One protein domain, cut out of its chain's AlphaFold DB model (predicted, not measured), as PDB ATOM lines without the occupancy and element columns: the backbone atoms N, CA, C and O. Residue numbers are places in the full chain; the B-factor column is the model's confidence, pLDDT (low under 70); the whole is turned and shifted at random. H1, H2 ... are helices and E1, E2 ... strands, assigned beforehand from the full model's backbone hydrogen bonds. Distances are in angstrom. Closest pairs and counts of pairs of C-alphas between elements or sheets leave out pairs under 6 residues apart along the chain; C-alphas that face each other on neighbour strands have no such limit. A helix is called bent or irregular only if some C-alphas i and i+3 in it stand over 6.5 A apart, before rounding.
ATOM      1  N   ASN A   2       1.675 -14.042 -22.860       53.19
ATOM      2  CA  ASN A   2       0.670 -13.093 -23.316       53.19
ATOM      3  C   ASN A   2      -0.530 -13.323 -22.407       53.19
ATOM      4  O   ASN A   2      -0.990 -14.457 -22.297       53.19
ATOM      5  N   ASP A   3      -0.951 -12.296 -21.684       72.31
ATOM      6  CA  ASP A   3      -2.162 -12.386 -20.884       72.31
ATOM      7  C   ASP A   3      -3.344 -12.297 -21.855       72.31
ATOM      8  O   ASP A   3      -3.702 -11.210 -22.316       72.31
ATOM      9  N   GLU A   4      -3.867 -13.458 -22.259       80.62
ATOM     10  CA  GLU A   4      -4.998 -13.596 -23.191       80.62
ATOM     11  C   GLU A   4      -6.172 -12.697 -22.755       80.62
ATOM     12  O   GLU A   4      -6.843 -12.084 -23.585       80.62
ATOM     13  N   THR A   5      -6.329 -12.514 -21.437       83.12
ATOM     14  CA  THR A   5      -7.390 -11.709 -20.823       83.12
ATOM     15  C   THR A   5      -7.285 -10.213 -21.140       83.12
ATOM     16  O   THR A   5      -8.305  -9.565 -21.368       83.12
ATOM     17  N   TRP A   6      -6.073  -9.651 -21.233       82.25
ATOM     18  CA  TRP A   6      -5.882  -8.234 -21.575       82.25
ATOM     19  C   TRP A   6      -6.228  -7.957 -23.036       82.25
ATOM     20  O   TRP A   6      -6.893  -6.972 -23.351       82.25
ATOM     21  N   SER A   7      -5.784  -8.837 -23.937       86.31
ATOM     22  CA  SER A   7      -6.079  -8.685 -25.363       86.31
ATOM     23  C   SER A   7      -7.575  -8.806 -25.635       86.31
ATOM     24  O   SER A   7      -8.097  -7.998 -26.400       86.31
ATOM     25  N   GLN A   8      -8.254  -9.736 -24.956       89.94
ATOM     26  CA  GLN A   8      -9.702  -9.903 -25.040       89.94
ATOM     27  C   GLN A   8     -10.453  -8.671 -24.509       89.94
ATOM     28  O   GLN A   8     -11.346  -8.164 -25.182       89.94
ATOM     29  N   TRP A   9     -10.046  -8.110 -23.365       89.56
ATOM     30  CA  TRP A   9     -10.681  -6.897 -22.838       89.56
ATOM     31  C   TRP A   9     -10.494  -5.674 -23.741       89.56
ATOM     32  O   TRP A   9     -11.428  -4.897 -23.944       89.56
ATOM     33  N   VAL A  10      -9.293  -5.494 -24.304       91.50
ATOM     34  CA  VAL A  10      -9.043  -4.404 -25.257       91.50
ATOM     35  C   VAL A  10      -9.909  -4.579 -26.504       91.50
ATOM     36  O   VAL A  10     -10.427  -3.581 -26.988       91.50
ATOM     37  N   GLU A  11     -10.114  -5.802 -26.999       93.50
ATOM     38  CA  GLU A  11     -11.003  -6.074 -28.140       93.50
ATOM     39  C   GLU A  11     -12.474  -5.776 -27.819       93.50
ATOM     40  O   GLU A  11     -13.157  -5.122 -28.613       93.50
ATOM     41  N   GLU A  12     -12.949  -6.174 -26.636       94.56
ATOM     42  CA  GLU A  12     -14.306  -5.869 -26.169       94.56
ATOM     43  C   GLU A  12     -14.524  -4.354 -26.058       94.56
ATOM     44  O   GLU A  12     -15.489  -3.813 -26.609       94.56
ATOM     45  N   LEU A  13     -13.597  -3.638 -25.414       91.75
ATOM     46  CA  LEU A  13     -13.700  -2.190 -25.255       91.75
ATOM     47  C   LEU A  13     -13.413  -1.402 -26.526       91.75
ATOM     48  O   LEU A  13     -13.953  -0.305 -26.663       91.75
ATOM     49  N   GLU A  14     -12.603  -1.913 -27.452       95.12
ATOM     50  CA  GLU A  14     -12.346  -1.248 -28.728       95.12
ATOM     51  C   GLU A  14     -13.670  -1.019 -29.462       95.12
ATOM     52  O   GLU A  14     -13.926   0.090 -29.930       95.12
ATOM     53  N   SER A  15     -14.561  -2.014 -29.473       93.75
ATOM     54  CA  SER A  15     -15.869  -1.888 -30.124       93.75
ATOM     55  C   SER A  15     -16.724  -0.735 -29.564       93.75
ATOM     56  O   SER A  15     -17.457  -0.094 -30.315       93.75
ATOM     57  N   ILE A  16     -16.573  -0.418 -28.271       95.44
ATOM     58  CA  ILE A  16     -17.362   0.599 -27.561       95.44
ATOM     59  C   ILE A  16     -16.665   1.970 -27.580       95.44
ATOM     60  O   ILE A  16     -17.307   3.006 -27.748       95.44
ATOM     61  N   TRP A  17     -15.341   2.005 -27.406       94.19
ATOM     62  CA  TRP A  17     -14.596   3.224 -27.070       94.19
ATOM     63  C   TRP A  17     -13.643   3.715 -28.160       94.19
ATOM     64  O   TRP A  17     -13.088   4.809 -28.017       94.19
ATOM     65  N   LYS A  18     -13.474   2.983 -29.269       94.88
ATOM     66  CA  LYS A  18     -12.526   3.323 -30.347       94.88
ATOM     67  C   LYS A  18     -12.626   4.765 -30.822       94.88
ATOM     68  O   LYS A  18     -11.607   5.448 -30.915       94.88
ATOM     69  N   GLN A  19     -13.837   5.267 -31.058       93.19
ATOM     70  CA  GLN A  19     -14.026   6.637 -31.536       93.19
ATOM     71  C   GLN A  19     -13.584   7.677 -30.494       93.19
ATOM     72  O   GLN A  19     -12.913   8.647 -30.843       93.19
ATOM     73  N   LYS A  20     -13.854   7.436 -29.204       90.06
ATOM     74  CA  LYS A  20     -13.392   8.306 -28.112       90.06
ATOM     75  C   LYS A  20     -11.873   8.243 -27.944       90.06
ATOM     76  O   LYS A  20     -11.231   9.278 -27.790       90.06
ATOM     77  N   TRP A  21     -11.276   7.055 -28.029       95.25
ATOM     78  CA  TRP A  21      -9.821   6.884 -27.972       95.25
ATOM     79  C   TRP A  21      -9.103   7.554 -29.146       95.25
ATOM     80  O   TRP A  21      -8.029   8.125 -28.953       95.25
ATOM     81  N   MET A  22      -9.699   7.531 -30.342       94.12
ATOM     82  CA  MET A  22      -9.200   8.255 -31.512       94.12
ATOM     83  C   MET A  22      -9.290   9.772 -31.330       94.12
ATOM     84  O   MET A  22      -8.309  10.466 -31.584       94.12
ATOM     85  N   MET A  23     -10.426  10.291 -30.849       87.88
ATOM     86  CA  MET A  23     -10.584  11.727 -30.566       87.88
ATOM     87  C   MET A  23      -9.607  12.209 -29.487       87.88
ATOM     88  O   MET A  23      -9.072  13.313 -29.579       87.88
ATOM     89  N   ASN A  24      -9.306  11.350 -28.514       88.38
ATOM     90  CA  ASN A  24      -8.329  11.619 -27.463       88.38
ATOM     91  C   ASN A  24      -6.874  11.342 -27.888       88.38
ATOM     92  O   ASN A  24      -5.968  11.535 -27.086       88.38
ATOM     93  N   GLY A  25      -6.616  10.866 -29.111       91.38
ATOM     94  CA  GLY A  25      -5.260  10.578 -29.597       91.38
ATOM     95  C   GLY A  25      -4.517   9.461 -28.844       91.38
ATOM     96  O   GLY A  25      -3.300   9.346 -28.982       91.38
ATOM     97  N   ILE A  26      -5.223   8.639 -28.060       92.88
ATOM     98  CA  ILE A  26      -4.647   7.562 -27.231       92.88
ATOM     99  C   ILE A  26      -4.825   6.163 -27.835       92.88
ATOM    100  O   ILE A  26      -4.255   5.206 -27.320       92.88
ATOM    101  N   TYR A  27      -5.580   6.031 -28.933       94.31
ATOM    102  CA  TYR A  27      -5.866   4.746 -29.583       94.31
ATOM    103  C   TYR A  27      -4.592   3.960 -29.941       94.31
ATOM    104  O   TYR A  27      -4.437   2.815 -29.526       94.31
ATOM    105  N   GLU A  28      -3.632   4.598 -30.617       90.75
ATOM    106  CA  GLU A  28      -2.355   3.965 -30.987       90.75
ATOM    107  C   GLU A  28      -1.563   3.496 -29.759       90.75
ATOM    108  O   GLU A  28      -0.939   2.439 -29.779       90.75
ATOM    109  N   LEU A  29      -1.620   4.251 -28.655       89.06
ATOM    110  CA  LEU A  29      -0.943   3.885 -27.413       89.06
ATOM    111  C   LEU A  29      -1.572   2.634 -26.790       89.06
ATOM    112  O   LEU A  29      -0.844   1.734 -26.385       89.06
ATOM    113  N   ILE A  30      -2.905   2.552 -26.748       90.19
ATOM    114  CA  ILE A  30      -3.636   1.382 -26.234       90.19
ATOM    115  C   ILE A  30      -3.345   0.148 -27.101       90.19
ATOM    116  O   ILE A  30      -3.019  -0.913 -26.565       90.19
ATOM    117  N   MET A  31      -3.349   0.300 -28.430       90.44
ATOM    118  CA  MET A  31      -3.017  -0.788 -29.356       90.44
ATOM    119  C   MET A  31      -1.562  -1.250 -29.220       90.44
ATOM    120  O   MET A  31      -1.283  -2.444 -29.289       90.44
ATOM    121  N   MET A  32      -0.629  -0.334 -28.950       83.94
ATOM    122  CA  MET A  32       0.757  -0.689 -28.631       83.94
ATOM    123  C   MET A  32       0.896  -1.358 -27.252       83.94
ATOM    124  O   MET A  32       1.732  -2.248 -27.083       83.94
ATOM    125  N   LEU A  33       0.076  -0.973 -26.268       82.62
ATOM    126  CA  LEU A  33       0.051  -1.571 -24.927       82.62
ATOM    127  C   LEU A  33      -0.554  -2.985 -24.919       82.62
ATOM    128  O   LEU A  33      -0.160  -3.779 -24.063       82.62
ATOM    129  N   LYS A  34      -1.412  -3.340 -25.892       76.38
ATOM    130  CA  LYS A  34      -1.909  -4.716 -26.131       76.38
ATOM    131  C   LYS A  34      -0.779  -5.756 -26.151       76.38
ATOM    132  O   LYS A  34      -0.977  -6.895 -25.751       76.38
ATOM    133  N   ILE A  35       0.424  -5.345 -26.560       66.25
ATOM    134  CA  ILE A  35       1.572  -6.232 -26.769       66.25
ATOM    135  C   ILE A  35       2.481  -6.340 -25.522       66.25
ATOM    136  O   ILE A  35       3.277  -7.272 -25.436       66.25
ATOM    137  N   ILE A  36       2.430  -5.403 -24.555       61.09
ATOM    138  CA  ILE A  36       3.569  -5.189 -23.625       61.09
ATOM    139  C   ILE A  36       3.214  -5.168 -22.121       61.09
ATOM    140  O   ILE A  36       4.126  -5.185 -21.292       61.09
ATOM    141  N   VAL A  37       1.944  -5.165 -21.705       59.09
ATOM    142  CA  VAL A  37       1.601  -4.822 -20.309       59.09
ATOM    143  C   VAL A  37       1.136  -6.013 -19.457       59.09
ATOM    144  O   VAL A  37       0.003  -6.451 -19.605       59.09
ATOM    145  N   PRO A  38       1.939  -6.464 -18.475       53.78
ATOM    146  CA  PRO A  38       1.464  -7.235 -17.329       53.78
ATOM    147  C   PRO A  38       1.180  -6.285 -16.148       53.78
ATOM    148  O   PRO A  38       1.946  -6.220 -15.187       53.78
ATOM    149  N   VAL A  39       0.128  -5.470 -16.234       61.06
ATOM    150  CA  VAL A  39      -0.313  -4.583 -15.137       61.06
ATOM    151  C   VAL A  39      -1.766  -4.895 -14.825       61.06
ATOM    152  O   VAL A  39      -2.546  -5.178 -15.727       61.06
ATOM    153  N   LYS A  40      -2.119  -4.842 -13.534       71.44
ATOM    154  CA  LYS A  40      -3.483  -5.062 -13.053       71.44
ATOM    155  C   LYS A  40      -4.467  -4.179 -13.818       71.44
ATOM    156  O   LYS A  40      -4.367  -2.952 -13.783       71.44
ATOM    157  N   HIS A  41      -5.411  -4.850 -14.461       63.97
ATOM    158  CA  HIS A  41      -6.461  -4.303 -15.302       63.97
ATOM    159  C   HIS A  41      -7.144  -3.059 -14.704       63.97
ATOM    160  O   HIS A  41      -7.180  -2.006 -15.334       63.97
ATOM    161  N   GLU A  42      -7.557  -3.146 -13.437       72.94
ATOM    162  CA  GLU A  42      -8.254  -2.090 -12.691       72.94
ATOM    163  C   GLU A  42      -7.502  -0.753 -12.693       72.94
ATOM    164  O   GLU A  42      -8.089   0.297 -12.940       72.94
ATOM    165  N   PHE A  43      -6.182  -0.782 -12.485       71.19
ATOM    166  CA  PHE A  43      -5.381   0.438 -12.395       71.19
ATOM    167  C   PHE A  43      -5.325   1.175 -13.736       71.19
ATOM    168  O   PHE A  43      -5.380   2.404 -13.780       71.19
ATOM    169  N   LEU A  44      -5.240   0.431 -14.839       75.81
ATOM    170  CA  LEU A  44      -5.168   1.009 -16.174       75.81
ATOM    171  C   LEU A  44      -6.530   1.558 -16.616       75.81
ATOM    172  O   LEU A  44      -6.576   2.654 -17.170       75.81
ATOM    173  N   SER A  45      -7.629   0.862 -16.303       71.31
ATOM    174  CA  SER A  45      -8.989   1.344 -16.571       71.31
ATOM    175  C   SER A  45      -9.249   2.681 -15.869       71.31
ATOM    176  O   SER A  45      -9.673   3.642 -16.510       71.31
ATOM    177  N   THR A  46      -8.922   2.780 -14.577       74.88
ATOM    178  CA  THR A  46      -9.073   4.019 -13.798       74.88
ATOM    179  C   THR A  46      -8.186   5.136 -14.352       74.88
ATOM    180  O   THR A  46      -8.644   6.257 -14.547       74.88
ATOM    181  N   THR A  47      -6.931   4.828 -14.685       76.50
ATOM    182  CA  THR A  47      -5.977   5.792 -15.259       76.50
ATOM    183  C   THR A  47      -6.470   6.346 -16.606       76.50
ATOM    184  O   THR A  47      -6.379   7.547 -16.847       76.50
ATOM    185  N   LEU A  48      -7.046   5.504 -17.470       79.12
ATOM    186  CA  LEU A  48      -7.588   5.919 -18.769       79.12
ATOM    187  C   LEU A  48      -8.890   6.725 -18.652       79.12
ATOM    188  O   LEU A  48      -9.110   7.636 -19.450       79.12
ATOM    189  N   LEU A  49      -9.738   6.419 -17.666       77.38
ATOM    190  CA  LEU A  49     -10.996   7.136 -17.417       77.38
ATOM    191  C   LEU A  49     -10.774   8.596 -17.010       77.38
ATOM    192  O   LEU A  49     -11.557   9.459 -17.403       77.38
ATOM    193  N   PHE A  50      -9.706   8.872 -16.262       80.00
ATOM    194  CA  PHE A  50      -9.400  10.208 -15.748       80.00
ATOM    195  C   PHE A  50      -8.391  10.986 -16.605       80.00
ATOM    196  O   PHE A  50      -7.939  12.049 -16.191       80.00
ATOM    197  N   TRP A  51      -8.010  10.495 -17.787       83.38
ATOM    198  CA  TRP A  51      -7.043  11.180 -18.649       83.38
ATOM    199  C   TRP A  51      -7.675  12.337 -19.436       83.38
ATOM    200  O   TRP A  51      -8.539  12.123 -20.290       83.38
ATOM    201  N   ASN A  52      -7.185  13.556 -19.209       77.25
ATOM    202  CA  ASN A  52      -7.556  14.745 -19.968       77.25
ATOM    203  C   ASN A  52      -6.518  15.036 -21.060       77.25
ATOM    204  O   ASN A  52      -5.341  15.282 -20.788       77.25
ATOM    205  N   ASN A  53      -6.968  15.022 -22.316       68.31
ATOM    206  CA  ASN A  53      -6.104  15.220 -23.477       68.31
ATOM    207  C   ASN A  53      -5.751  16.696 -23.735       68.31
ATOM    208  O   ASN A  53      -4.706  16.978 -24.314       68.31
ATOM    209  N   GLU A  54      -6.589  17.645 -23.305       74.06
ATOM    210  CA  GLU A  54      -6.320  19.077 -23.501       74.06
ATOM    211  C   GLU A  54      -5.136  19.541 -22.648       74.06
ATOM    212  O   GLU A  54      -4.325  20.363 -23.076       74.06
ATOM    213  N   THR A  55      -5.015  18.978 -21.448       77.12
ATOM    214  CA  THR A  55      -3.997  19.341 -20.458       77.12
ATOM    215  C   THR A  55      -2.898  18.291 -20.312       77.12
ATOM    216  O   THR A  55      -1.862  18.585 -19.712       77.12
ATOM    217  N   ASN A  56      -3.090  17.084 -20.859       74.31
ATOM    218  CA  ASN A  56      -2.217  15.925 -20.649       74.31
ATOM    219  C   ASN A  56      -2.033  15.631 -19.138       74.31
ATOM    220  O   ASN A  56      -0.918  15.390 -18.661       74.31
ATOM    221  N   THR A  57      -3.132  15.713 -18.374       77.00
ATOM    222  CA  THR A  57      -3.193  15.484 -16.915       77.00
ATOM    223  C   THR A  57      -4.240  14.448 -16.538       77.00
ATOM    224  O   THR A  57      -5.128  14.138 -17.327       77.00
ATOM    225  N   PHE A  58      -4.145  13.929 -15.311       78.06
ATOM    226  CA  PHE A  58      -5.229  13.166 -14.709       78.06
ATOM    227  C   PHE A  58      -6.158  14.100 -13.933       78.06
ATOM    228  O   PHE A  58      -5.705  14.847 -13.056       78.06
ATOM    229  N   ASP A  59      -7.445  14.028 -14.244       70.38
ATOM    230  CA  ASP A  59      -8.492  14.840 -13.641       70.38
ATOM    231  C   ASP A  59      -9.196  14.013 -12.567       70.38
ATOM    232  O   ASP A  59     -10.142  13.277 -12.833       70.38
ATOM    233  N   PHE A  60      -8.712  14.118 -11.332       73.12
ATOM    234  CA  PHE A  60      -9.367  13.514 -10.176       73.12
ATOM    235  C   PHE A  60     -10.293  14.532  -9.504       73.12
ATOM    236  O   PHE A  60     -10.050  15.738  -9.552       73.12
ATOM    237  N   ILE A  61     -11.306  14.053  -8.774       64.06
ATOM    238  CA  ILE A  61     -12.200  14.904  -7.957       64.06
ATOM    239  C   ILE A  61     -11.402  15.745  -6.936       64.06
ATOM    240  O   ILE A  61     -11.815  16.840  -6.566       64.06
ATOM    241  N   MET A  62     -10.212  15.280  -6.535       55.84
ATOM    242  CA  MET A  62      -9.305  15.986  -5.620       55.84
ATOM    243  C   MET A  62      -8.452  17.095  -6.282       55.84
ATOM    244  O   MET A  62      -7.663  17.738  -5.590       55.84
ATOM    245  N   GLY A  63      -8.582  17.317  -7.597       60.31
ATOM    246  CA  GLY A  63      -7.857  18.332  -8.372       60.31
ATOM    247  C   GLY A  63      -6.983  17.766  -9.504       60.31
ATOM    248  O   GLY A  63      -6.780  16.558  -9.623       60.31
ATOM    249  N   PHE A  64      -6.445  18.665 -10.337       46.22
ATOM    250  CA  PHE A  64      -5.558  18.322 -11.454       46.22
ATOM    251  C   PHE A  64      -4.230  17.753 -10.948       46.22
ATOM    252  O   PHE A  64      -3.473  18.442 -10.258       46.22
ATOM    253  N   MET A  65      -3.903  16.522 -11.342       57.94
ATOM    254  CA  MET A  65      -2.574  15.959 -11.128       57.94
ATOM    255  C   MET A  65      -1.831  15.858 -12.455       57.94
ATOM    256  O   MET A  65      -2.054  14.966 -13.273       57.94
ATOM    257  N   THR A  66      -0.893  16.779 -12.661       41.72
ATOM    258  CA  THR A  66       0.147  16.621 -13.677       41.72
ATOM    259  C   THR A  66       1.180  15.634 -13.131       41.72
ATOM    260  O   THR A  66       1.695  15.872 -12.030       41.72
ATOM    261  N   PRO A  67       1.530  14.543 -13.837       41.09
ATOM    262  CA  PRO A  67       2.585  13.646 -13.383       41.09
ATOM    263  C   PRO A  67       3.921  14.404 -13.338       41.09
ATOM    264  O   PRO A  67       4.647  14.512 -14.321       41.09
TER     265      PRO A  67
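This is residues 2 to 67 of the 475 residues of the protein "S2-RNase" of Pyrus ussuriensis x Pyrus communis (UniProt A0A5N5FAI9). A long, sharply kinked helix, H1, and a short one folded back on it, H2, make a helical hairpin; a third helix, H3, stands off from this pair, and a small two-stranded hairpin, E1 and E2, lies beyond the end of H3, far from H1 and H2. The centres of the three helices make a triangle. The 66 printed residues hold named elements in the order H1, H2, H3, E1, E2, mostly helix, with one antiparallel sheet, E1 - E2. The whole is compact, with a radius of gyration of the C-alphas of 12.4 A and spans of 35 by 24 by 17 A.

H1, residues 4 to 23, and H2, residues 27 to 33, only just touch, with 3 pairs of C-alphas within 8 A, the closest being those of Trp 21 and Tyr 27 at 4.8 A. This helical hairpin has a shallow tilt of 21 degrees, opposite ways. H3, residues 41 to 49, is close to H1 but not clearly touching it, the closest C-alphas being those of Trp 6 and His 41 at 7.4 A. H2 and H3 are apart. The closest C-alphas of H3 and E1, residues 57 to 60, are those of Thr 47 and Phe 58, 7.4 A apart. E1 and E2, residues 63 to 65, form an antiparallel hairpin, with N 63 and O 60 at 2.9 A and N 58 and O 65 at 3.1 A, within hydrogen-bond range. Every O i to N i+4 pair is within hydrogen-bond range in H2 and H3, and 12 of 16 are in H1.

H1 begins at C-alpha 4, (-4.998, -13.596, -23.191), and measures 27.0 A; it is irregular, with C-alphas 16 and 19 8.0 A apart and a kink of 83 degrees near residue 17. H2 measures 9.8 A, H3 12.5 A, E1 9.3 A and E2 6.4 A, ending at C-alpha 65, (-2.574, 15.959, -11.128).

The C-alphas of Asn 2 and Gly 63 are the two farthest apart, 35.8 A. The printed part has no cut and no long link. Mean pLDDT of the printed part is 78.0; residues 2, 35 to 39, 41, 53 and 61 to 67 are under 70.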